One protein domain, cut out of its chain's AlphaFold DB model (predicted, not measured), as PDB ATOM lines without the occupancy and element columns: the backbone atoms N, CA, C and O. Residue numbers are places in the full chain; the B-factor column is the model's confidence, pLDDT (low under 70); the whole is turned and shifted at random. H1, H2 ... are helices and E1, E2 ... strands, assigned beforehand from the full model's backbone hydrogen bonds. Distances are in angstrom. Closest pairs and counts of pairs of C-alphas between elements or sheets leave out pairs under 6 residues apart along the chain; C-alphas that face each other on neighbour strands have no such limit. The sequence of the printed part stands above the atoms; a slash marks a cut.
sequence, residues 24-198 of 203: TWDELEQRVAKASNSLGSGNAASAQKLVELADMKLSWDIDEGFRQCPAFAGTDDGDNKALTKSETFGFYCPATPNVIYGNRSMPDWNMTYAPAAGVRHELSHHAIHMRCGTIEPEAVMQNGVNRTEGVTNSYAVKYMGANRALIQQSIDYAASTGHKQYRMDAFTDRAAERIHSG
ATOM      1  N   THR A  24     -33.889  -6.527 -55.693       89.06
ATOM      2  CA  THR A  24     -32.595  -5.911 -55.996       89.06
ATOM      3  C   THR A  24     -31.926  -5.400 -54.721       89.06
ATOM      4  O   THR A  24     -32.599  -5.131 -53.723       89.06
ATOM      5  N   TRP A  25     -30.604  -5.205 -54.760       89.81
ATOM      6  CA  TRP A  25     -29.901  -4.588 -53.633       89.81
ATOM      7  C   TRP A  25     -30.469  -3.203 -53.298       89.81
ATOM      8  O   TRP A  25     -30.706  -2.923 -52.130       89.81
ATOM      9  N   ASP A  26     -30.788  -2.371 -54.295       91.00
ATOM     10  CA  ASP A  26     -31.366  -1.042 -54.051       91.00
ATOM     11  C   ASP A  26     -32.714  -1.116 -53.304       91.00
ATOM     12  O   ASP A  26     -33.007  -0.283 -52.443       91.00
ATOM     13  N   GLU A  27     -33.537  -2.135 -53.575       93.50
ATOM     14  CA  GLU A  27     -34.776  -2.366 -52.822       93.50
ATOM     15  C   GLU A  27     -34.506  -2.813 -51.380       93.50
ATOM     16  O   GLU A  27     -35.216  -2.383 -50.467       93.50
ATOM     17  N   LEU A  28     -33.504  -3.667 -51.157       95.50
ATOM     18  CA  LEU A  28     -33.099  -4.135 -49.826       95.50
ATOM     19  C   LEU A  28     -32.479  -3.000 -48.997       95.50
ATOM     20  O   LEU A  28     -32.873  -2.788 -47.849       95.50
ATOM     21  N   GLU A  29     -31.603  -2.203 -49.603       95.62
ATOM     22  CA  GLU A  29     -30.995  -1.006 -49.022       95.62
ATOM     23  C   GLU A  29     -32.069  -0.039 -48.519       95.62
ATOM     24  O   GLU A  29     -32.055   0.367 -47.358       95.62
ATOM     25  N   GLN A  30     -33.078   0.263 -49.344       95.62
ATOM     26  CA  GLN A  30     -34.173   1.140 -48.930       95.62
ATOM     27  C   GLN A  30     -35.009   0.574 -47.775       95.62
ATOM     28  O   GLN A  30     -35.512   1.352 -46.957       95.62
ATOM     29  N   ARG A  31     -35.191  -0.753 -47.696       95.81
ATOM     30  CA  ARG A  31     -35.890  -1.391 -46.565       95.81
ATOM     31  C   ARG A  31     -35.108  -1.194 -45.280       95.81
ATOM     32  O   ARG A  31     -35.696  -0.782 -44.282       95.81
ATOM     33  N   VAL A  32     -33.800  -1.442 -45.324       96.38
ATOM     34  CA  VAL A  32     -32.905  -1.205 -44.190       96.38
ATOM     35  C   VAL A  32     -32.963   0.270 -43.805       96.38
ATOM     36  O   VAL A  32     -33.309   0.577 -42.666       96.38
ATOM     37  N   ALA A  33     -32.734   1.189 -44.741       95.75
ATOM     38  CA  ALA A  33     -32.681   2.631 -44.498       95.75
ATOM     39  C   ALA A  33     -33.919   3.191 -43.779       95.75
ATOM     40  O   ALA A  33     -33.800   4.029 -42.888       95.75
ATOM     41  N   LYS A  34     -35.112   2.703 -44.140       94.75
ATOM     42  CA  LYS A  34     -36.398   3.153 -43.576       94.75
ATOM     43  C   LYS A  34     -36.766   2.466 -42.258       94.75
ATOM     44  O   LYS A  34     -37.730   2.871 -41.609       94.75
ATOM     45  N   ALA A  35     -36.056   1.410 -41.873       93.19
ATOM     46  CA  ALA A  35     -36.397   0.629 -40.697       93.19
ATOM     47  C   ALA A  35     -36.151   1.405 -39.396       93.19
ATOM     48  O   ALA A  35     -35.170   2.134 -39.262       93.19
ATOM     49  N   SER A  36     -37.015   1.188 -38.402       88.50
ATOM     50  CA  SER A  36     -36.781   1.660 -37.033       88.50
ATOM     51  C   SER A  36     -35.514   1.026 -36.448       88.50
ATOM     52  O   SER A  36     -35.174  -0.109 -36.770       88.50
ATOM     53  N   ASN A  37     -34.844   1.713 -35.522       82.38
ATOM     54  CA  ASN A  37     -33.744   1.115 -34.755       82.38
ATOM     55  C   ASN A  37     -34.240   0.133 -33.672       82.38
ATOM     56  O   ASN A  37     -33.435  -0.600 -33.101       82.38
ATOM     57  N   SER A  38     -35.553   0.089 -33.419       84.06
ATOM     58  CA  SER A  38     -36.210  -0.780 -32.432       84.06
ATOM     59  C   SER A  38     -37.203  -1.735 -33.106       84.06
ATOM     60  O   SER A  38     -38.416  -1.582 -32.967       84.06
ATOM     61  N   LEU A  39     -36.712  -2.706 -33.882       84.50
ATOM     62  CA  LEU A  39     -37.564  -3.687 -34.584       84.50
ATOM     63  C   LEU A  39     -37.940  -4.903 -33.721       84.50
ATOM     64  O   LEU A  39     -38.910  -5.606 -34.021       84.50
ATOM     65  N   GLY A  40     -37.143  -5.220 -32.702       83.25
ATOM     66  CA  GLY A  40     -37.285  -6.410 -31.862       83.25
ATOM     67  C   GLY A  40     -37.531  -6.086 -30.389       83.25
ATOM     68  O   GLY A  40     -37.557  -4.929 -29.986       83.25
ATOM     69  N   SER A  41     -37.649  -7.130 -29.564       85.50
ATOM     70  CA  SER A  41     -37.813  -7.027 -28.102       85.50
ATOM     71  C   SER A  41     -36.557  -6.544 -27.354       85.50
ATOM     72  O   SER A  41     -36.544  -6.498 -26.129       85.50
ATOM     73  N   GLY A  42     -35.491  -6.196 -28.080       85.44
ATOM     74  CA  GLY A  42     -34.223  -5.706 -27.549       85.44
ATOM     75  C   GLY A  42     -33.218  -5.432 -28.669       85.44
ATOM     76  O   GLY A  42     -33.521  -5.629 -29.851       85.44
ATOM     77  N   ASN A  43     -32.007  -5.000 -28.310       84.56
ATOM     78  CA  ASN A  43     -30.996  -4.591 -29.289       84.56
ATOM     79  C   ASN A  43     -30.558  -5.745 -30.206       84.56
ATOM     80  O   ASN A  43     -30.528  -5.577 -31.419       84.56
ATOM     81  N   ALA A  44     -30.298  -6.940 -29.658       86.12
ATOM     82  CA  ALA A  44     -29.890  -8.105 -30.453       86.12
ATOM     83  C   ALA A  44     -30.988  -8.575 -31.425       86.12
ATOM     84  O   ALA A  44     -30.708  -8.876 -32.580       86.12
ATOM     85  N   ALA A  45     -32.250  -8.584 -30.984       89.31
ATOM     86  CA  ALA A  45     -33.381  -8.923 -31.849       89.31
ATOM     87  C   ALA A  45     -33.627  -7.848 -32.923       89.31
ATOM     88  O   ALA A  45     -34.044  -8.166 -34.033       89.31
ATOM     89  N   SER A  46     -33.364  -6.577 -32.609       89.38
ATOM     90  CA  SER A  46     -33.453  -5.485 -33.585       89.38
ATOM     91  C   SER A  46     -32.331  -5.565 -34.623       89.38
ATOM     92  O   SER A  46     -32.603  -5.422 -35.809       89.38
ATOM     93  N   ALA A  47     -31.104  -5.871 -34.190       90.75
ATOM     94  CA  ALA A  47     -29.960  -6.145 -35.056       90.75
ATOM     95  C   ALA A  47     -30.243  -7.314 -36.013       90.75
ATOM     96  O   ALA A  47     -30.088  -7.162 -37.220       90.75
ATOM     97  N   GLN A  48     -30.750  -8.436 -35.491       93.12
ATOM     98  CA  GLN A  48     -31.171  -9.593 -36.287       93.12
ATOM     99  C   GLN A  48     -32.167  -9.186 -37.384       93.12
ATOM    100  O   GLN A  48     -31.925  -9.434 -38.561       93.12
ATOM    101  N   LYS A  49     -33.251  -8.496 -37.011       94.56
ATOM    102  CA  LYS A  49     -34.282  -8.065 -37.965       94.56
ATOM    103  C   LYS A  49     -33.761  -7.071 -39.006       94.56
ATOM    104  O   LYS A  49     -34.217  -7.105 -40.140       94.56
ATOM    105  N   LEU A  50     -32.823  -6.192 -38.644       94.81
ATOM    106  CA  LEU A  50     -32.185  -5.283 -39.604       94.81
ATOM    107  C   LEU A  50     -31.404  -6.052 -40.675       94.81
ATOM    108  O   LEU A  50     -31.522  -5.722 -41.850       94.81
ATOM    109  N   VAL A  51     -30.655  -7.087 -40.284       95.69
ATOM    110  CA  VAL A  51     -29.923  -7.944 -41.231       95.69
ATOM    111  C   VAL A  51     -30.890  -8.757 -42.102       95.69
ATOM    112  O   VAL A  51     -30.693  -8.859 -43.309       95.69
ATOM    113  N   GLU A  52     -31.989  -9.254 -41.532       95.88
ATOM    114  CA  GLU A  52     -33.031  -9.977 -42.282       95.88
ATOM    115  C   GLU A  52     -33.741  -9.092 -43.322       95.88
ATOM    116  O   GLU A  52     -34.101  -9.572 -44.396       95.88
ATOM    117  N   LEU A  53     -33.908  -7.788 -43.060       96.06
ATOM    118  CA  LEU A  53     -34.442  -6.844 -44.055       96.06
ATOM    119  C   LEU A  53     -33.545  -6.707 -45.293       96.06
ATOM    120  O   LEU A  53     -34.055  -6.359 -46.360       96.06
ATOM    121  N   ALA A  54     -32.251  -6.998 -45.145       95.88
ATOM    122  CA  ALA A  54     -31.274  -7.050 -46.225       95.88
ATOM    123  C   ALA A  54     -31.193  -8.432 -46.907       95.88
ATOM    124  O   ALA A  54     -30.297  -8.642 -47.715       95.88
ATOM    125  N   ASP A  55     -32.092  -9.374 -46.587       95.38
ATOM    126  CA  ASP A  55     -32.037 -10.780 -47.038       95.38
ATOM    127  C   ASP A  55     -30.726 -11.496 -46.640       95.38
ATOM    128  O   ASP A  55     -30.231 -12.394 -47.321       95.38
ATOM    129  N   MET A  56     -30.148 -11.081 -45.509       96.25
ATOM    130  CA  MET A  56     -28.903 -11.613 -44.958       96.25
ATOM    131  C   MET A  56     -29.146 -12.329 -43.623       96.25
ATOM    132  O   MET A  56     -30.207 -12.223 -43.002       96.25
ATOM    133  N   LYS A  57     -28.127 -13.046 -43.140       96.50
ATOM    134  CA  LYS A  57     -28.119 -13.718 -41.834       96.50
ATOM    135  C   LYS A  57     -27.190 -13.002 -40.857       96.50
ATOM    136  O   LYS A  57     -26.038 -12.737 -41.178       96.50
ATOM    137  N   LEU A  58     -27.648 -12.787 -39.626       94.56
ATOM    138  CA  LEU A  58     -26.771 -12.435 -38.508       94.56
ATOM    139  C   LEU A  58     -26.335 -13.721 -37.793       94.56
ATOM    140  O   LEU A  58     -27.163 -14.462 -37.263       94.56
ATOM    141  N   SER A  59     -25.038 -14.018 -37.827       94.75
ATOM    142  CA  SER A  59     -24.429 -15.093 -37.047       94.75
ATOM    143  C   SER A  59     -23.845 -14.525 -35.760       94.75
ATOM    144  O   SER A  59     -23.162 -13.506 -35.775       94.75
ATOM    145  N   TRP A  60     -24.086 -15.207 -34.647       91.81
ATOM    146  CA  TRP A  60     -23.462 -14.891 -33.360       91.81
ATOM    147  C   TRP A  60     -22.236 -15.767 -33.071       91.81
ATOM    148  O   TRP A  60     -21.611 -15.615 -32.024       91.81
ATOM    149  N   ASP A  61     -21.897 -16.687 -33.981       92.06
ATOM    150  CA  ASP A  61     -20.661 -17.468 -33.931       92.06
ATOM    151  C   ASP A  61     -19.538 -16.661 -34.589       92.06
ATOM    152  O   ASP A  61     -19.225 -16.814 -35.770       92.06
ATOM    153  N   ILE A  62     -18.960 -15.736 -33.826       87.75
ATOM    154  CA  ILE A  62     -17.864 -14.906 -34.328       87.75
ATOM    155  C   ILE A  62     -16.584 -15.722 -34.588       87.75
ATOM    156  O   ILE A  62     -15.778 -15.348 -35.437       87.75
ATOM    157  N   ASP A  63     -16.407 -16.862 -33.910       89.12
ATOM    158  CA  ASP A  63     -15.278 -17.766 -34.149       89.12
ATOM    159  C   ASP A  63     -15.356 -18.415 -35.528       89.12
ATOM    160  O   ASP A  63     -14.336 -18.569 -36.201       89.12
ATOM    161  N   GLU A  64     -16.559 -18.773 -35.980       90.00
ATOM    162  CA  GLU A  64     -16.786 -19.160 -37.369       90.00
ATOM    163  C   GLU A  64     -16.363 -18.048 -38.323       90.00
ATOM    164  O   GLU A  64     -15.623 -18.324 -39.264       90.00
ATOM    165  N   GLY A  65     -16.757 -16.803 -38.056       87.94
ATOM    166  CA  GLY A  65     -16.366 -15.669 -38.886       87.94
ATOM    167  C   GLY A  65     -14.847 -15.557 -39.046       87.94
ATOM    168  O   GLY A  65     -14.354 -15.498 -40.168       87.94
ATOM    169  N   PHE A  66     -14.090 -15.582 -37.944       86.06
ATOM    170  CA  PHE A  66     -12.624 -15.489 -38.004       86.06
ATOM    171  C   PHE A  66     -11.983 -16.685 -38.728       86.06
ATOM    172  O   PHE A  66     -10.951 -16.519 -39.377       86.06
ATOM    173  N   ARG A  67     -12.594 -17.879 -38.677       88.56
ATOM    174  CA  ARG A  67     -12.147 -19.040 -39.472       88.56
ATOM    175  C   ARG A  67     -12.409 -18.863 -40.967       88.56
ATOM    176  O   ARG A  67     -11.563 -19.243 -41.770       88.56
ATOM    177  N   GLN A  68     -13.571 -18.324 -41.337       86.88
ATOM    178  CA  GLN A  68     -13.944 -18.102 -42.740       86.88
ATOM    179  C   GLN A  68     -13.184 -16.918 -43.354       86.88
ATOM    180  O   GLN A  68     -12.984 -16.868 -44.567       86.88
ATOM    181  N   CYS A  69     -12.760 -15.967 -42.519       82.00
ATOM    182  CA  CYS A  69     -12.254 -14.665 -42.945       82.00
ATOM    183  C   CYS A  69     -10.949 -14.313 -42.211       82.00
ATOM    184  O   CYS A  69     -10.892 -13.314 -41.494       82.00
ATOM    185  N   PRO A  70      -9.876 -15.109 -42.381       70.94
ATOM    186  CA  PRO A  70      -8.646 -14.960 -41.600       70.94
ATOM    187  C   PRO A  70      -7.914 -13.636 -41.862       70.94
ATOM    188  O   PRO A  70      -7.187 -13.163 -40.994       70.94
ATOM    189  N   ALA A  71      -8.136 -13.002 -43.020       65.00
ATOM    190  CA  ALA A  71      -7.569 -11.693 -43.354       65.00
ATOM    191  C   ALA A  71      -8.101 -10.547 -42.462       65.00
ATOM    192  O   ALA A  71      -7.410  -9.548 -42.290       65.00
ATOM    193  N   PHE A  72      -9.277 -10.706 -41.835       59.78
ATOM    194  CA  PHE A  72      -9.830  -9.735 -40.877       59.78
ATOM    195  C   PHE A  72      -9.146  -9.761 -39.503       59.78
ATOM    196  O   PHE A  72      -9.392  -8.878 -38.687       59.78
ATOM    197  N   ALA A  73      -8.256 -10.726 -39.236       52.25
ATOM    198  CA  ALA A  73      -7.433 -10.722 -38.023       52.25
ATOM    199  C   ALA A  73      -6.399  -9.569 -37.987       52.25
ATOM    200  O   ALA A  73      -5.756  -9.371 -36.960       52.25
ATOM    201  N   GLY A  74      -6.297  -8.792 -39.077       52.09
ATOM    202  CA  GLY A  74      -5.616  -7.504 -39.165       52.09
ATOM    203  C   GLY A  74      -4.088  -7.572 -39.225       52.09
ATOM    204  O   GLY A  74      -3.444  -8.499 -38.737       52.09
ATOM    205  N   THR A  75      -3.504  -6.545 -39.836       48.06
ATOM    206  CA  THR A  75      -2.078  -6.206 -39.750       48.06
ATOM    207  C   THR A  75      -1.985  -4.765 -39.266       48.06
ATOM    208  O   THR A  75      -2.604  -3.894 -39.873       48.06
ATOM    209  N   ASP A  76      -1.245  -4.517 -38.182       55.88
ATOM    210  CA  ASP A  76      -0.956  -3.160 -37.704       55.88
ATOM    211  C   ASP A  76      -0.183  -2.393 -38.790       55.88
ATOM    212  O   ASP A  76       0.897  -2.824 -39.200       55.88
ATOM    213  N   ASP A  77      -0.712  -1.256 -39.251       53.91
ATOM    214  CA  ASP A  77      -0.075  -0.406 -40.274       53.91
ATOM    215  C   ASP A  77       0.563   0.873 -39.692       53.91
ATOM    216  O   ASP A  77       0.950   1.786 -40.420       53.91
ATOM    217  N   GLY A  78       0.723   0.928 -38.365       55.72
ATOM    218  CA  GLY A  78       1.385   2.013 -37.635       55.72
ATOM    219  C   GLY A  78       0.455   3.161 -37.234       55.72
ATOM    220  O   GLY A  78       0.560   3.642 -36.106       55.72
ATOM    221  N   ASP A  79      -0.488   3.547 -38.098       46.75
ATOM    222  CA  ASP A  79      -1.509   4.563 -37.792       46.75
ATOM    223  C   ASP A  79      -2.842   3.948 -37.323       46.75
ATOM    224  O   ASP A  79      -3.614   4.625 -36.631       46.75
ATOM    225  N   ASN A  80      -3.090   2.669 -37.637       60.16
ATOM    226  CA  ASN A  80      -4.272   1.919 -37.227       60.16
ATOM    227  C   ASN A  80      -3.888   0.596 -36.558       60.16
ATOM    228  O   ASN A  80      -3.179  -0.244 -37.114       60.16
ATOM    229  N   LYS A  81      -4.417   0.398 -35.349       64.06
ATOM    230  CA  LYS A  81      -4.321  -0.872 -34.632       64.06
ATOM    231  C   LYS A  81      -5.302  -1.885 -35.233       64.06
ATOM    232  O   LYS A  81      -6.498  -1.583 -35.334       64.06
ATOM    233  N   ALA A  82      -4.814  -3.080 -35.560       68.50
ATOM    234  CA  ALA A  82      -5.626  -4.242 -35.891       68.50
ATOM    235  C   ALA A  82      -6.589  -4.560 -34.736       68.50
ATOM    236  O   ALA A  82      -6.200  -4.585 -33.565       68.50
ATOM    237  N   LEU A  83      -7.862  -4.794 -35.053       69.94
ATOM    238  CA  LEU A  83      -8.841  -5.166 -34.036       69.94
ATOM    239  C   LEU A  83      -8.553  -6.578 -33.533       69.94
ATOM    240  O   LEU A  83      -8.542  -7.537 -34.305       69.94
ATOM    241  N   THR A  84      -8.391  -6.731 -32.220       75.12
ATOM    242  CA  THR A  84      -8.471  -8.060 -31.610       75.12
ATOM    243  C   THR A  84      -9.924  -8.537 -31.594       75.12
ATOM    244  O   THR A  84     -10.850  -7.729 -31.565       75.12
ATOM    245  N   LYS A  85     -10.164  -9.852 -31.503       76.62
ATOM    246  CA  LYS A  85     -11.524 -10.398 -31.312       76.62
ATOM    247  C   LYS A  85     -12.268  -9.755 -30.129       76.62
ATOM    248  O   LYS A  85     -13.482  -9.606 -30.178       76.62
ATOM    249  N   SER A  86     -11.553  -9.390 -29.065       77.12
ATOM    250  CA  SER A  86     -12.096  -8.697 -27.887       77.12
ATOM    251  C   SER A  86     -12.368  -7.204 -28.093       77.12
ATOM    252  O   SER A  86     -12.859  -6.562 -27.171       77.12
ATOM    253  N   GLU A  87     -12.035  -6.656 -29.259       76.50
ATOM    254  CA  GLU A  87     -12.308  -5.274 -29.676       76.50
ATOM    255  C   GLU A  87     -13.282  -5.218 -30.872       76.50
ATOM    256  O   GLU A  87     -13.857  -4.171 -31.160       76.50
ATOM    257  N   THR A  88     -13.515  -6.344 -31.555       81.44
ATOM    258  CA  THR A  88     -14.433  -6.445 -32.695       81.44
ATOM    259  C   THR A  88     -15.893  -6.471 -32.244       81.44
ATOM    260  O   THR A  88     -16.356  -7.469 -31.689       81.44
ATOM    261  N   PHE A  89     -16.642  -5.410 -32.551       82.31
ATOM    262  CA  PHE A  89     -18.097  -5.347 -32.368       82.31
ATOM    263  C   PHE A  89     -18.818  -6.379 -33.246       82.31
ATOM    264  O   PHE A  89     -19.572  -7.220 -32.766       82.31
ATOM    265  N   GLY A  90     -18.532  -6.366 -34.537       88.06
ATOM    266  CA  GLY A  90     -18.982  -7.331 -35.524       88.06
ATOM    267  C   GLY A  90     -18.188  -7.115 -36.804       88.06
ATOM    268  O   GLY A  90     -17.318  -6.248 -36.828       88.06
ATOM    269  N   PHE A  91     -18.444  -7.921 -37.826       89.44
ATOM    270  CA  PHE A  91     -17.885  -7.675 -39.150       89.44
ATOM    271  C   PHE A  91     -18.710  -8.319 -40.262       89.44
ATOM    272  O   PHE A  91     -19.319  -9.387 -40.102       89.44
ATOM    273  N   TYR A  92     -18.678  -7.669 -41.417       93.38
ATOM    274  CA  TYR A  92     -18.992  -8.253 -42.710       93.38
ATOM    275  C   TYR A  92     -17.782  -8.980 -43.307       93.38
ATOM    276  O   TYR A  92     -16.649  -8.531 -43.173       93.38
ATOM    277  N   CYS A  93     -18.022 -10.073 -44.036       89.81
ATOM    278  CA  CYS A  93     -16.971 -10.765 -44.770       89.81
ATOM    279  C   CYS A  93     -17.351 -11.063 -46.230       89.81
ATOM    280  O   CYS A  93     -18.340 -11.756 -46.479       89.81
ATOM    281  N   PRO A  94     -16.519 -10.655 -47.211       90.19
ATOM    282  CA  PRO A  94     -16.737 -10.965 -48.626       90.19
ATOM    283  C   PRO A  94     -16.808 -12.463 -48.963       90.19
ATOM    284  O   PRO A  94     -17.498 -12.832 -49.910       90.19
ATOM    285  N   ALA A  95     -16.122 -13.331 -48.205       90.44
ATOM    286  CA  ALA A  95     -16.129 -14.785 -48.424       90.44
ATOM    287  C   ALA A  95     -17.454 -15.452 -48.012       90.44
ATOM    288  O   ALA A  95     -17.818 -16.503 -48.539       90.44
ATOM    289  N   THR A  96     -18.207 -14.823 -47.107       92.44
ATOM    290  CA  THR A  96     -19.552 -15.238 -46.696       92.44
ATOM    291  C   THR A  96     -20.525 -14.073 -46.899       92.44
ATOM    292  O   THR A  96     -21.103 -13.549 -45.948       92.44
ATOM    293  N   PRO A  97     -20.766 -13.659 -48.160       90.62
ATOM    294  CA  PRO A  97     -21.291 -12.333 -48.486       90.62
ATOM    295  C   PRO A  97     -22.735 -12.081 -48.034       90.62
ATOM    296  O   PRO A  97     -23.183 -10.943 -48.104       90.62
ATOM    297  N   ASN A  98     -23.445 -13.105 -47.554       93.62
ATOM    298  CA  ASN A  98     -24.807 -13.006 -47.021       93.62
ATOM    299  C   ASN A  98     -24.857 -13.161 -45.489       93.62
ATOM    300  O   ASN A  98     -25.921 -13.443 -44.935       93.62
ATOM    301  N   VAL A  99     -23.716 -13.038 -44.799       95.38
ATOM    302  CA  VAL A  99     -23.602 -13.198 -43.345       95.38
ATOM    303  C   VAL A  99     -22.920 -11.978 -42.726       95.38
ATOM    304  O   VAL A  99     -21.861 -11.551 -43.178       95.38
ATOM    305  N   ILE A 100     -23.519 -11.444 -41.663       94.75
ATOM    306  CA  ILE A 100     -22.858 -10.547 -40.709       94.75
ATOM    307  C   ILE A 100     -22.502 -11.370 -39.472       94.75
ATOM    308  O   ILE A 100     -23.356 -12.103 -38.968       94.75
ATOM    309  N   TYR A 101     -21.282 -11.245 -38.960       92.62
ATOM    310  CA  TYR A 101     -20.882 -11.860 -37.694       92.62
ATOM    311  C   TYR A 101     -20.943 -10.817 -36.579       92.62
ATOM    312  O   TYR A 101     -20.232  -9.819 -36.623       92.62
ATOM    313  N   GLY A 102     -21.800 -11.024 -35.581       90.00
ATOM    314  CA  GLY A 102     -21.919 -10.148 -34.414       90.00
ATOM    315  C   GLY A 102     -21.209 -10.722 -33.188       90.00
ATOM    316  O   GLY A 102     -21.294 -11.921 -32.921       90.00
ATOM    317  N   ASN A 103     -20.567  -9.865 -32.392       87.56
ATOM    318  CA  ASN A 103     -19.865 -10.257 -31.174       87.56
ATOM    319  C   ASN A 103     -20.652  -9.896 -29.910       87.56
ATOM    320  O   ASN A 103     -20.483  -8.830 -29.318       87.56
ATOM    321  N   ARG A 104     -21.483 -10.819 -29.422       84.56
ATOM    322  CA  ARG A 104     -22.227 -10.592 -28.167       84.56
ATOM    323  C   ARG A 104     -21.349 -10.586 -26.918       84.56
ATOM    324  O   ARG A 104     -21.849 -10.237 -25.852       84.56
ATOM    325  N   SER A 105     -20.094 -11.008 -27.035       80.56
ATOM    326  CA  SER A 105     -19.138 -11.032 -25.930       80.56
ATOM    327  C   SER A 105     -18.431  -9.693 -25.724       80.56
ATOM    328  O   SER A 105     -17.741  -9.545 -24.719       80.56
ATOM    329  N   MET A 106     -18.607  -8.723 -26.632       75.75
ATOM    330  CA  MET A 106     -18.072  -7.376 -26.447       75.75
ATOM    331  C   MET A 106     -18.694  -6.705 -25.220       75.75
ATOM    332  O   MET A 106     -19.930  -6.646 -25.124       75.75
ATOM    333  N   PRO A 107     -17.868  -6.144 -24.314       65.81
ATOM    334  CA  PRO A 107     -18.340  -5.147 -23.368       65.81
ATOM    335  C   PRO A 107     -19.127  -4.086 -24.137       65.81
ATOM    336  O   PRO A 107     -18.764  -3.729 -25.256       65.81
ATOM    337  N   ASP A 108     -20.250  -3.646 -23.581       67.00
ATOM    338  CA  ASP A 108     -21.079  -2.596 -24.174       67.00
ATOM    339  C   ASP A 108     -21.811  -2.941 -25.486       67.00
ATOM    340  O   ASP A 108     -22.539  -2.096 -26.012       67.00
ATOM    341  N   TRP A 109     -21.785  -4.204 -25.953       65.25
ATOM    342  CA  TRP A 109     -22.626  -4.648 -27.081       65.25
ATOM    343  C   TRP A 109     -24.103  -4.273 -26.885       65.25
ATOM    344  O   TRP A 109     -24.807  -3.932 -27.830       65.25
ATOM    345  N   ASN A 110     -24.599  -4.324 -25.647       62.62
ATOM    346  CA  ASN A 110     -25.995  -4.028 -25.341       62.62
ATOM    347  C   ASN A 110     -26.267  -2.555 -24.980       62.62
ATOM    348  O   ASN A 110     -27.355  -2.260 -24.482       62.62
ATOM    349  N   MET A 111     -25.325  -1.633 -25.221       65.88
ATOM    350  CA  MET A 111     -25.614  -0.200 -25.131       65.88
ATOM    351  C   MET A 111     -26.746   0.165 -26.097       65.88
ATOM    352  O   MET A 111     -26.824  -0.336 -27.223       65.88
ATOM    353  N   THR A 112     -27.661   1.020 -25.637       55.09
ATOM    354  CA  THR A 112     -28.869   1.383 -26.383       55.09
ATOM    355  C   THR A 112     -28.500   1.864 -27.789       55.09
ATOM    356  O   THR A 112     -27.760   2.833 -27.942       55.09
ATOM    357  N   TYR A 113     -29.028   1.171 -28.806       55.25
ATOM    358  CA  TYR A 113     -28.856   1.436 -30.242       55.25
ATOM    359  C   TYR A 113     -27.468   1.194 -30.863       55.25
ATOM    360  O   TYR A 113     -27.362   1.278 -32.092       55.25
ATOM    361  N   ALA A 114     -26.443   0.816 -30.090       65.19
ATOM    362  CA  ALA A 114     -25.136   0.456 -30.648       65.19
ATOM    363  C   ALA A 114     -25.232  -0.714 -31.656       65.19
ATOM    364  O   ALA A 114     -24.672  -0.597 -32.744       65.19
ATOM    365  N   PRO A 115     -26.042  -1.772 -31.421       70.94
ATOM    366  CA  PRO A 115     -26.199  -2.855 -32.400       70.94
ATOM    367  C   PRO A 115     -26.889  -2.457 -33.697       70.94
ATOM    368  O   PRO A 115     -26.545  -2.992 -34.741       70.94
ATOM    369  N   ALA A 116     -27.839  -1.520 -33.664       80.88
ATOM    370  CA  ALA A 116     -28.486  -1.050 -34.887       80.88
ATOM    371  C   ALA A 116     -27.525  -0.201 -35.733       80.88
ATOM    372  O   ALA A 116     -27.478  -0.357 -36.949       80.88
ATOM    373  N   ALA A 117     -26.740   0.670 -35.091       82.75
ATOM    374  CA  ALA A 117     -25.721   1.469 -35.766       82.75
ATOM    375  C   ALA A 117     -24.588   0.589 -36.325       82.75
ATOM    376  O   ALA A 117     -24.273   0.696 -37.506       82.75
ATOM    377  N   GLY A 118     -24.054  -0.333 -35.516       86.75
ATOM    378  CA  GLY A 118     -23.008  -1.265 -35.940       86.75
ATOM    379  C   GLY A 118     -23.472  -2.222 -37.037       86.75
ATOM    380  O   GLY A 118     -22.788  -2.383 -38.034       86.75
ATOM    381  N   VAL A 119     -24.685  -2.783 -36.957       91.56
ATOM    382  CA  VAL A 119     -25.217  -3.604 -38.061       91.56
ATOM    383  C   VAL A 119     -25.362  -2.802 -39.350       91.56
ATOM    384  O   VAL A 119     -25.049  -3.317 -40.416       91.56
ATOM    385  N   ARG A 120     -25.821  -1.546 -39.291       94.50
ATOM    386  CA  ARG A 120     -25.913  -0.704 -40.495       94.50
ATOM    387  C   ARG A 120     -24.537  -0.379 -41.071       94.50
ATOM    388  O   ARG A 120     -24.429  -0.261 -42.289       94.50
ATOM    389  N   HIS A 121     -23.511  -0.264 -40.231       94.38
ATOM    390  CA  HIS A 121     -22.124  -0.193 -40.675       94.38
ATOM    391  C   HIS A 121     -21.733  -1.471 -41.435       94.38
ATOM    392  O   HIS A 121     -21.360  -1.389 -42.600       94.38
ATOM    393  N   GLU A 122     -21.942  -2.661 -40.866       94.56
ATOM    394  CA  GLU A 122     -21.583  -3.912 -41.556       94.56
ATOM    395  C   GLU A 122     -22.388  -4.156 -42.841       94.56
ATOM    396  O   GLU A 122     -21.861  -4.607 -43.857       94.56
ATOM    397  N   LEU A 123     -23.671  -3.793 -42.842       97.06
ATOM    398  CA  LEU A 123     -24.490  -3.816 -44.052       97.06
ATOM    399  C   LEU A 123     -24.014  -2.789 -45.091       97.06
ATOM    400  O   LEU A 123     -24.261  -2.981 -46.277       97.06
ATOM    401  N   SER A 124     -23.329  -1.718 -44.679       97.62
ATOM    402  CA  SER A 124     -22.718  -0.760 -45.606       97.62
ATOM    403  C   SER A 124     -21.468  -1.335 -46.265       97.62
ATOM    404  O   SER A 124     -21.293  -1.132 -47.462       97.62
ATOM    405  N   HIS A 125     -20.656  -2.127 -45.552       96.69
ATOM    406  CA  HIS A 125     -19.583  -2.906 -46.187       96.69
ATOM    407  C   HIS A 125     -20.157  -3.843 -47.257       96.69
ATOM    408  O   HIS A 125     -19.676  -3.861 -48.390       96.69
ATOM    409  N   HIS A 126     -21.244  -4.556 -46.942       96.38
ATOM    410  CA  HIS A 126     -21.957  -5.367 -47.934       96.38
ATOM    411  C   HIS A 126     -22.465  -4.519 -49.113       96.38
ATOM    412  O   HIS A 126     -22.267  -4.902 -50.262       96.38
ATOM    413  N   ALA A 127     -23.062  -3.351 -48.859       96.81
ATOM    414  CA  ALA A 127     -23.548  -2.451 -49.906       96.81
ATOM    415  C   ALA A 127     -22.434  -2.039 -50.881       96.81
ATOM    416  O   ALA A 127     -22.603  -2.117 -52.099       96.81
ATOM    417  N   ILE A 128     -21.280  -1.641 -50.339       96.81
ATOM    418  CA  ILE A 128     -20.087  -1.282 -51.110       96.81
ATOM    419  C   ILE A 128     -19.624  -2.486 -51.937       96.81
ATOM    420  O   ILE A 128     -19.413  -2.350 -53.143       96.81
ATOM    421  N   HIS A 129     -19.563  -3.678 -51.334       95.25
ATOM    422  CA  HIS A 129     -19.205  -4.906 -52.043       95.25
ATOM    423  C   HIS A 129     -20.165  -5.212 -53.199       95.25
ATOM    424  O   HIS A 129     -19.716  -5.479 -54.310       95.25
ATOM    425  N   MET A 130     -21.477  -5.110 -52.986       93.88
ATOM    426  CA  MET A 130     -22.466  -5.370 -54.034       93.88
ATOM    427  C   MET A 130     -22.384  -4.370 -55.192       93.88
ATOM    428  O   MET A 130     -22.641  -4.746 -56.336       93.88
ATOM    429  N   ARG A 131     -22.013  -3.111 -54.921       94.62
ATOM    430  CA  ARG A 131     -21.863  -2.073 -55.955       94.62
ATOM    431  C   ARG A 131     -20.529  -2.152 -56.692       94.62
ATOM    432  O   ARG A 131     -20.496  -1.917 -57.897       94.62
ATOM    433  N   CYS A 132     -19.448  -2.472 -55.987       95.44
ATOM    434  CA  CYS A 132     -18.085  -2.330 -56.498       95.44
ATOM    435  C   CYS A 132     -17.328  -3.645 -56.708       95.44
ATOM    436  O   CYS A 132     -16.205  -3.623 -57.205       95.44
ATOM    437  N   GLY A 133     -17.898  -4.789 -56.324       94.06
ATOM    438  CA  GLY A 133     -17.229  -6.092 -56.398       94.06
ATOM    439  C   GLY A 133     -16.100  -6.285 -55.376       94.06
ATOM    440  O   GLY A 133     -15.444  -7.322 -55.383       94.06
ATOM    441  N   THR A 134     -15.882  -5.315 -54.485       93.25
ATOM    442  CA  THR A 134     -14.941  -5.366 -53.359       93.25
ATOM    443  C   THR A 134     -15.413  -4.429 -52.246       93.25
ATOM    444  O   THR A 134     -16.141  -3.473 -52.518       93.25
ATOM    445  N   ILE A 135     -14.993  -4.687 -51.006       91.56
ATOM    446  CA  ILE A 135     -15.199  -3.774 -49.869       91.56
ATOM    447  C   ILE A 135     -14.197  -2.610 -49.854       91.56
ATOM    448  O   ILE A 135     -14.490  -1.580 -49.262       91.56
ATOM    449  N   GLU A 136     -13.064  -2.735 -50.556       93.31
ATOM    450  CA  GLU A 136     -12.012  -1.708 -50.633       93.31
ATOM    451  C   GLU A 136     -11.833  -1.189 -52.075       93.31
ATOM    452  O   GLU A 136     -10.793  -1.416 -52.700       93.31
ATOM    453  N   PRO A 137     -12.851  -0.556 -52.685       94.88
ATOM    454  CA  PRO A 137     -12.707  -0.014 -54.032       94.88
ATOM    455  C   PRO A 137     -11.771   1.202 -54.024       94.88
ATOM    456  O   PRO A 137     -11.688   1.907 -53.025       94.88
ATOM    457  N   GLU A 138     -11.109   1.517 -55.141       95.19
ATOM    458  CA  GLU A 138     -10.138   2.629 -55.209       95.19
ATOM    459  C   GLU A 138     -10.704   3.977 -54.722       95.19
ATOM    460  O   GLU A 138      -9.963   4.814 -54.212       95.19
ATOM    461  N   ALA A 139     -12.020   4.186 -54.831       96.00
ATOM    462  CA  ALA A 139     -12.718   5.361 -54.313       96.00
ATOM    463  C   ALA A 139     -12.528   5.603 -52.801       96.00
ATOM    464  O   ALA A 139     -12.717   6.736 -52.356       96.00
ATOM    465  N   VAL A 140     -12.166   4.584 -52.012       94.94
ATOM    466  CA  VAL A 140     -11.891   4.718 -50.568       94.94
ATOM    467  C   VAL A 140     -10.448   5.123 -50.268       94.94
ATOM    468  O   VAL A 140     -10.116   5.396 -49.116       94.94
ATOM    469  N   MET A 141      -9.576   5.160 -51.275       93.06
ATOM    470  CA  MET A 141      -8.168   5.487 -51.090       93.06
ATOM    471  C   MET A 141      -7.966   7.004 -51.103       93.06
ATOM    472  O   MET A 141      -8.324   7.689 -52.059       93.06
ATOM    473  N   GLN A 142      -7.339   7.536 -50.055       92.00
ATOM    474  CA  GLN A 142      -6.967   8.947 -49.952       92.00
ATOM    475  C   GLN A 142      -5.458   9.063 -49.775       92.00
ATOM    476  O   GLN A 142      -4.931   8.711 -48.726       92.00
ATOM    477  N   ASN A 143      -4.749   9.581 -50.781       90.06
ATOM    478  CA  ASN A 143      -3.290   9.764 -50.726       90.06
ATOM    479  C   ASN A 143      -2.528   8.478 -50.333       90.06
ATOM    480  O   ASN A 143      -1.578   8.528 -49.558       90.06
ATOM    481  N   GLY A 144      -2.974   7.321 -50.835       85.69
ATOM    482  CA  GLY A 144      -2.394   6.013 -50.502       85.69
ATOM    483  C   GLY A 144      -2.853   5.420 -49.166       85.69
ATOM    484  O   GLY A 144      -2.484   4.292 -48.861       85.69
ATOM    485  N   VAL A 145      -3.685   6.127 -48.396       87.62
ATOM    486  CA  VAL A 145      -4.279   5.632 -47.148       87.62
ATOM    487  C   VAL A 145      -5.644   5.015 -47.436       87.62
ATOM    488  O   VAL A 145      -6.495   5.647 -48.065       87.62
ATOM    489  N   ASN A 146      -5.871   3.799 -46.942       89.81
ATOM    490  CA  ASN A 146      -7.166   3.134 -47.001       89.81
ATOM    491  C   ASN A 146      -8.135   3.774 -45.988       89.81
ATOM    492  O   ASN A 146      -7.867   3.801 -44.786       89.81
ATOM    493  N   ARG A 147      -9.254   4.327 -46.471       93.62
ATOM    494  CA  ARG A 147     -10.285   4.980 -45.643       93.62
ATOM    495  C   ARG A 147     -11.576   4.162 -45.548       93.62
ATOM    496  O   ARG A 147     -12.604   4.734 -45.192       93.62
ATOM    497  N   THR A 148     -11.539   2.864 -45.866       93.88
ATOM    498  CA  THR A 148     -12.727   1.998 -45.992       93.88
ATOM    499  C   THR A 148     -13.673   2.134 -44.799       93.88
ATOM    500  O   THR A 148     -14.826   2.487 -44.993       93.88
ATOM    501  N   GLU A 149     -13.190   1.992 -43.562       92.69
ATOM    502  CA  GLU A 149     -14.039   2.070 -42.359       92.69
ATOM    503  C   GLU A 149     -14.748   3.425 -42.176       92.69
ATOM    504  O   GLU A 149     -15.931   3.495 -41.824       92.69
ATOM    505  N   GLY A 150     -14.049   4.527 -42.457       95.00
ATOM    506  CA  GLY A 150     -14.623   5.870 -42.430       95.00
ATOM    507  C   GLY A 150     -15.658   6.081 -43.539       95.00
ATOM    508  O   GLY A 150     -16.719   6.657 -43.292       95.00
ATOM    509  N   VAL A 151     -15.389   5.571 -44.748       97.56
ATOM    510  CA  VAL A 151     -16.337   5.587 -45.877       97.56
ATOM    511  C   VAL A 151     -17.576   4.759 -45.558       97.56
ATOM    512  O   VAL A 151     -18.689   5.225 -45.797       97.56
ATOM    513  N   THR A 152     -17.409   3.585 -44.958       96.94
ATOM    514  CA  THR A 152     -18.502   2.719 -44.515       96.94
ATOM    515  C   THR A 152     -19.373   3.417 -43.471       96.94
ATOM    516  O   THR A 152     -20.597   3.390 -43.588       96.94
ATOM    517  N   ASN A 153     -18.784   4.134 -42.507       96.19
ATOM    518  CA  ASN A 153     -19.549   4.964 -41.570       96.19
ATOM    519  C   ASN A 153     -20.334   6.082 -42.276       96.19
ATOM    520  O   ASN A 153     -21.529   6.258 -42.009       96.19
ATOM    521  N   SER A 154     -19.704   6.803 -43.210       98.12
ATOM    522  CA  SER A 154     -20.379   7.831 -44.015       98.12
ATOM    523  C   SER A 154     -21.540   7.243 -44.825       98.12
ATOM    524  O   SER A 154     -22.632   7.816 -44.854       98.12
ATOM    525  N   TYR A 155     -21.345   6.071 -45.430       98.38
ATOM    526  CA  TYR A 155     -22.374   5.350 -46.177       98.38
ATOM    527  C   TYR A 155     -23.531   4.922 -45.266       98.38
ATOM    528  O   TYR A 155     -24.699   5.145 -45.595       98.38
ATOM    529  N   ALA A 156     -23.220   4.386 -44.083       97.12
ATOM    530  CA  ALA A 156     -24.216   3.942 -43.117       97.12
ATOM    531  C   ALA A 156     -25.150   5.083 -42.696       97.12
ATOM    532  O   ALA A 156     -26.371   4.913 -42.629       97.12
ATOM    533  N   VAL A 157     -24.584   6.266 -42.442       96.25
ATOM    534  CA  VAL A 157     -25.346   7.463 -42.070       96.25
ATOM    535  C   VAL A 157     -26.170   7.988 -43.246       96.25
ATOM    536  O   VAL A 157     -27.350   8.289 -43.068       96.25
ATOM    537  N   LYS A 158     -25.578   8.096 -44.442       97.25
ATOM    538  CA  LYS A 158     -26.235   8.714 -45.605       97.25
ATOM    539  C   LYS A 158     -27.318   7.847 -46.237       97.25
ATOM    540  O   LYS A 158     -28.358   8.373 -46.629       97.25
ATOM    541  N   TYR A 159     -27.074   6.543 -46.342       97.38
ATOM    542  CA  TYR A 159     -27.873   5.651 -47.187       97.38
ATOM    543  C   TYR A 159     -28.514   4.506 -46.421       97.38
ATOM    544  O   TYR A 159     -29.575   4.041 -46.819       97.38
ATOM    545  N   MET A 160     -27.938   4.100 -45.287       96.06
ATOM    546  CA  MET A 160     -28.487   3.008 -44.483       96.06
ATOM    547  C   MET A 160     -29.293   3.491 -43.287       96.06
ATOM    548  O   MET A 160     -29.681   2.656 -42.486       96.06
ATOM    549  N   GLY A 161     -29.565   4.787 -43.115       93.31
ATOM    550  CA  GLY A 161     -30.390   5.288 -42.005       93.31
ATOM    551  C   GLY A 161     -29.751   5.134 -40.615       93.31
ATOM    552  O   GLY A 161     -30.461   5.103 -39.606       93.31
ATOM    553  N   ALA A 162     -28.422   5.003 -40.533       92.06
ATOM    554  CA  ALA A 162     -27.731   4.984 -39.250       92.06
ATOM    555  C   ALA A 162     -27.822   6.358 -38.575       92.06
ATOM    556  O   ALA A 162     -27.680   7.407 -39.203       92.06
ATOM    557  N   ASN A 163     -28.049   6.365 -37.262       88.31
ATOM    558  CA  ASN A 163     -28.101   7.613 -36.511       88.31
ATOM    559  C   ASN A 163     -26.686   8.200 -36.391       88.31
ATOM    560  O   ASN A 163     -25.820   7.617 -35.737       88.31
ATOM    561  N   ARG A 164     -26.479   9.387 -36.972       89.75
ATOM    562  CA  ARG A 164     -25.180  10.074 -36.985       89.75
ATOM    563  C   ARG A 164     -24.588  10.300 -35.593       89.75
ATOM    564  O   ARG A 164     -23.383  10.164 -35.439       89.75
ATOM    565  N   ALA A 165     -25.401  10.643 -34.593       88.06
ATOM    566  CA  ALA A 165     -24.906  10.898 -33.239       88.06
ATOM    567  C   ALA A 165     -24.372   9.617 -32.582       88.06
ATOM    568  O   ALA A 165     -23.336   9.649 -31.926       88.06
ATOM    569  N   LEU A 166     -25.039   8.484 -32.815       83.38
ATOM    570  CA  LEU A 166     -24.596   7.184 -32.305       83.38
ATOM    571  C   LEU A 166     -23.338   6.683 -33.018       83.38
ATOM    572  O   LEU A 166     -22.425   6.184 -32.367       83.38
ATOM    573  N   ILE A 167     -23.267   6.859 -34.341       86.94
ATOM    574  CA  ILE A 167     -22.051   6.561 -35.108       86.94
ATOM    575  C   ILE A 167     -20.894   7.432 -34.610       86.94
ATOM    576  O   ILE A 167     -19.819   6.909 -34.342       86.94
ATOM    577  N   GLN A 168     -21.112   8.734 -34.395       88.62
ATOM    578  CA  GLN A 168     -20.075   9.620 -33.863       88.62
ATOM    579  C   GLN A 168     -19.600   9.185 -32.471       88.62
ATOM    580  O   GLN A 168     -18.399   9.128 -32.237       88.62
ATOM    581  N   GLN A 169     -20.514   8.806 -31.575       84.19
ATOM    582  CA  GLN A 169     -20.149   8.286 -30.255       84.19
ATOM    583  C   GLN A 169     -19.274   7.025 -30.359       84.19
ATOM    584  O   GLN A 169     -18.291   6.893 -29.631       84.19
ATOM    585  N   SER A 170     -19.608   6.112 -31.277       81.50
ATOM    586  CA  SER A 170     -18.805   4.914 -31.540       81.50
ATOM    587  C   SER A 170     -17.421   5.262 -32.099       81.50
ATOM    588  O   SER A 170     -16.431   4.685 -31.653       81.50
ATOM    589  N   ILE A 171     -17.335   6.240 -33.007       86.56
ATOM    590  CA  ILE A 171     -16.072   6.750 -33.561       86.56
ATOM    591  C   ILE A 171     -15.199   7.364 -32.465       86.56
ATOM    592  O   ILE A 171     -14.000   7.098 -32.421       86.56
ATOM    593  N   ASP A 172     -15.777   8.184 -31.589       86.56
ATOM    594  CA  ASP A 172     -15.036   8.866 -30.526       86.56
ATOM    595  C   ASP A 172     -14.466   7.853 -29.524       86.56
ATOM    596  O   ASP A 172     -13.298   7.949 -29.134       86.56
ATOM    597  N   TYR A 173     -15.255   6.831 -29.175       81.94
ATOM    598  CA  TYR A 173     -14.797   5.711 -28.358       81.94
ATOM    599  C   TYR A 173     -13.657   4.938 -29.039       81.94
ATOM    600  O   TYR A 173     -12.587   4.796 -28.449       81.94
ATOM    601  N   ALA A 174     -13.837   4.521 -30.296       80.12
ATOM    602  CA  ALA A 174     -12.825   3.793 -31.062       80.12
ATOM    603  C   ALA A 174     -11.518   4.597 -31.211       80.12
ATOM    604  O   ALA A 174     -10.417   4.075 -31.043       80.12
ATOM    605  N   ALA A 175     -11.617   5.907 -31.443       83.12
ATOM    606  CA  ALA A 175     -10.458   6.785 -31.527       83.12
ATOM    607  C   ALA A 175      -9.709   6.905 -30.189       83.12
ATOM    608  O   ALA A 175      -8.483   7.044 -30.201       83.12
ATOM    609  N   SER A 176     -10.414   6.836 -29.052       81.31
ATOM    610  CA  SER A 176      -9.798   6.865 -27.717       81.31
ATOM    611  C   SER A 176      -8.937   5.629 -27.420       81.31
ATOM    612  O   SER A 176      -8.020   5.709 -26.606       81.31
ATOM    613  N   THR A 177      -9.173   4.518 -28.126       75.69
ATOM    614  CA  THR A 177      -8.420   3.258 -28.006       75.69
ATOM    615  C   THR A 177      -7.462   3.004 -29.175       75.69
ATOM    616  O   THR A 177      -6.851   1.941 -29.258       75.69
ATOM    617  N   GLY A 178      -7.266   3.998 -30.051       77.81
ATOM    618  CA  GLY A 178      -6.290   3.951 -31.146       77.81
ATOM    619  C   GLY A 178      -6.852   3.552 -32.515       77.81
ATOM    620  O   GLY A 178      -6.081   3.460 -33.465       77.81
ATOM    621  N   HIS A 179      -8.168   3.381 -32.659       80.00
ATOM    622  CA  HIS A 179      -8.809   3.017 -33.928       80.00
ATOM    623  C   HIS A 179      -9.356   4.252 -34.664       80.00
ATOM    624  O   HIS A 179     -10.555   4.545 -34.668       80.00
ATOM    625  N   LYS A 180      -8.459   5.039 -35.270       85.62
ATOM    626  CA  LYS A 180      -8.817   6.292 -35.963       85.62
ATOM    627  C   LYS A 180      -9.380   6.077 -37.373       85.62
ATOM    628  O   LYS A 180      -9.949   7.024 -37.922       85.62
ATOM    629  N   GLN A 181      -9.269   4.872 -37.935       85.81
ATOM    630  CA  GLN A 181      -9.755   4.526 -39.275       85.81
ATOM    631  C   GLN A 181     -11.267   4.727 -39.457       85.81
ATOM    632  O   GLN A 181     -11.717   4.993 -40.566       85.81
ATOM    633  N   TYR A 182     -12.044   4.685 -38.372       88.62
ATOM    634  CA  TYR A 182     -13.501   4.846 -38.392       88.62
ATOM    635  C   TYR A 182     -13.978   6.293 -38.583       88.62
ATOM    636  O   TYR A 182     -15.176   6.533 -38.735       88.62
ATOM    637  N   ARG A 183     -13.077   7.282 -38.533       91.31
ATOM    638  CA  ARG A 183     -13.457   8.700 -38.588       91.31
ATOM    639  C   ARG A 183     -14.102   9.060 -39.924       91.31
ATOM    640  O   ARG A 183     -13.530   8.807 -40.980       91.31
ATOM    641  N   MET A 184     -15.243   9.740 -39.843       95.25
ATOM    642  CA  MET A 184     -15.877  10.386 -40.990       95.25
ATOM    643  C   MET A 184     -15.328  11.801 -41.188       95.25
ATOM    644  O   MET A 184     -15.124  12.541 -40.223       95.25
ATOM    645  N   ASP A 185     -15.144  12.193 -42.443       95.81
ATOM    646  CA  ASP A 185     -14.785  13.542 -42.862       95.81
ATOM    647  C   ASP A 185     -15.357  13.857 -44.260       95.81
ATOM    648  O   ASP A 185     -16.078  13.067 -44.870       95.81
ATOM    649  N   ALA A 186     -15.032  15.037 -44.796       97.56
ATOM    650  CA  ALA A 186     -15.509  15.448 -46.115       97.56
ATOM    651  C   ALA A 186     -15.012  14.543 -47.259       97.56
ATOM    652  O   ALA A 186     -15.628  14.505 -48.324       97.56
ATOM    653  N   PHE A 187     -13.879  13.854 -47.100       97.19
ATOM    654  CA  PHE A 187     -13.445  12.857 -48.072       97.19
ATOM    655  C   PHE A 187     -14.331  11.616 -47.984       97.19
ATOM    656  O   PHE A 187     -14.903  11.235 -49.006       97.19
ATOM    657  N   THR A 188     -14.509  11.035 -46.795       97.56
ATOM    658  CA  THR A 188     -15.293   9.799 -46.642       97.56
ATOM    659  C   THR A 188     -16.746   9.991 -47.069       97.56
ATOM    660  O   THR A 188     -17.322   9.128 -47.731       97.56
ATOM    661  N   ASP A 189     -17.310  11.171 -46.796       98.19
ATOM    662  CA  ASP A 189     -18.654  11.555 -47.217       98.19
ATOM    663  C   ASP A 189     -18.811  11.602 -48.741       98.19
ATOM    664  O   ASP A 189     -19.841  11.163 -49.257       98.19
ATOM    665  N   ARG A 190     -17.812  12.126 -49.460       98.00
ATOM    666  CA  ARG A 190     -17.820  12.185 -50.931       98.00
ATOM    667  C   ARG A 190     -17.540  10.825 -51.555       98.00
ATOM    668  O   ARG A 190     -18.159  10.474 -52.553       98.00
ATOM    669  N   ALA A 191     -16.637  10.043 -50.972       97.81
ATOM    670  CA  ALA A 191     -16.372   8.681 -51.420       97.81
ATOM    671  C   ALA A 191     -17.631   7.804 -51.302       97.81
ATOM    672  O   ALA A 191     -17.972   7.103 -52.253       97.81
ATOM    673  N   ALA A 192     -18.381   7.915 -50.198       98.25
ATOM    674  CA  ALA A 192     -19.651   7.211 -50.027       98.25
ATOM    675  C   ALA A 192     -20.693   7.604 -51.092       98.25
ATOM    676  O   ALA A 192     -21.361   6.731 -51.637       98.25
ATOM    677  N   GLU A 193     -20.807   8.895 -51.431       98.19
ATOM    678  CA  GLU A 193     -21.686   9.372 -52.514       98.19
ATOM    679  C   GLU A 193     -21.296   8.793 -53.875       98.19
ATOM    680  O   GLU A 193     -22.149   8.311 -54.625       98.19
ATOM    681  N   ARG A 194     -19.996   8.801 -54.186       97.06
ATOM    682  CA  ARG A 194     -19.470   8.237 -55.433       97.06
ATOM    683  C   ARG A 194     -19.784   6.752 -55.532       97.06
ATOM    684  O   ARG A 194     -20.380   6.336 -56.525       97.06
ATOM    685  N   ILE A 195     -19.492   5.980 -54.487       97.81
ATOM    686  CA  ILE A 195     -19.788   4.544 -54.448       97.81
ATOM    687  C   ILE A 195     -21.293   4.282 -54.573       97.81
ATOM    688  O   ILE A 195     -21.688   3.416 -55.352       97.81
ATOM    689  N   HIS A 196     -22.145   5.049 -53.880       97.25
ATOM    690  CA  HIS A 196     -23.606   4.924 -53.995       97.25
ATOM    691  C   HIS A 196     -24.085   5.130 -55.440       97.25
ATOM    692  O   HIS A 196     -24.919   4.373 -55.933       97.25
ATOM    693  N   SER A 197     -23.468   6.073 -56.157       95.31
ATOM    694  CA  SER A 197     -23.717   6.324 -57.585       95.31
ATOM    695  C   SER A 197     -23.046   5.333 -58.555       95.31
ATOM    696  O   SER A 197     -23.138   5.513 -59.770       95.31
ATOM    697  N   GLY A 198     -22.364   4.297 -58.052       93.56
ATOM    698  CA  GLY A 198     -21.668   3.281 -58.853       93.56
ATOM    699  C   GLY A 198     -20.254   3.668 -59.308       93.56
ATOM    700  O   GLY A 198     -19.661   2.981 -60.138       93.56
TER     701      GLY A 198
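What this domain is: This is residues 24 to 198 of the 203 residues of an uncharacterized protein of Bifidobacterium bifidum CAG:234 (UniProt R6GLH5). The long helix H5 runs through the middle of the domain, between a small three-stranded sheet on one side and the crossing helices H6, H7 and H8 on the other. H2 and H5 cover one face of the sheet and H3 the other, and H1, H2 and H5 form a bundle, three helices side by side. The 175 printed residues hold eight named helices and three named strands, in the order H1 H2 E1 H3 H4 E2 E3 H5 H6 H7 H8; the sheet runs E1 E3 E2, mixed, and the class is mostly helix. The whole is compact, with a radius of gyration of the C-alphas of 14.7 A and spans of 44 by 35 by 31 A.

How they stand to each other: Inner strand E3, residues 99 to 102, is parallel to E1, residues 57 to 59, with N 59 and O 100 2.8 A apart, within hydrogen-bond range. E3 forms an antiparallel hairpin with E2, residues 90 to 92; N 91 and O 101 are 2.9 A apart, also within range. H5, residues 114 to 132, runs along the strands at a height over the sheet of 7.8 A. On the same face, H2, residues 43 to 53, touches H5 at a shallow tilt of 23 degrees, the same way; their closest C-alphas, Ala 47 and Ala 116, are 5.3 A apart. H3, residues 62 to 68, is on the opposite face, at a height of 9.0 A. H4, residues 70 to 73, is close to H3 but not clearly touching, with the closest C-alphas, Phe 66 and Phe 72, 7.0 A apart. H5 is the hub, touching five helices. H1, residues 25 to 34, touches it at a shallow tilt of 21 degrees, opposite ways; the closest C-alphas, Trp 25 and Met 130, are 7.5 A apart. H6, residues 148 to 158, touches H5 about perpendicular at 73 degrees, with the C-alphas of His 121 and Ala 156 closest at 5.2 A. H7, residues 164 to 176, touches H5 with residues 166 to 170 alone; the closest C-alphas, Ala 117 and Ile 167, are 6.3 A apart. H8, residues 186 to 196, touches H6 about perpendicular at 74 degrees, with the C-alphas of Val 151 and Thr 188 closest at 4.4 A. Every O i to N i+4 pair is within hydrogen-bond range in H1, H2, H3, H5, H6, H7 and H8; H4 is too short for one.

Where its parts are: H1 begins at C-alpha 25, (-29.901, -4.588, -53.633). H5 is 26.9 A long and ends at C-alpha 132, (-18.085, -2.330, -56.498). H7 measures 18.2 A and H8 15.4 A, the latter ending at C-alpha 196, (-23.606, 4.924, -53.995).

The domain as a whole: The two C-alphas farthest apart, Ser 41 and Asn 143, are 44.6 A apart. The printed part has no cut; the links H4 to E2, E3 to H5 and H5 to H6 are long. Mean pLDDT of the printed part is 86.9, with residues 71 to 83 and 107 to 114 under 70.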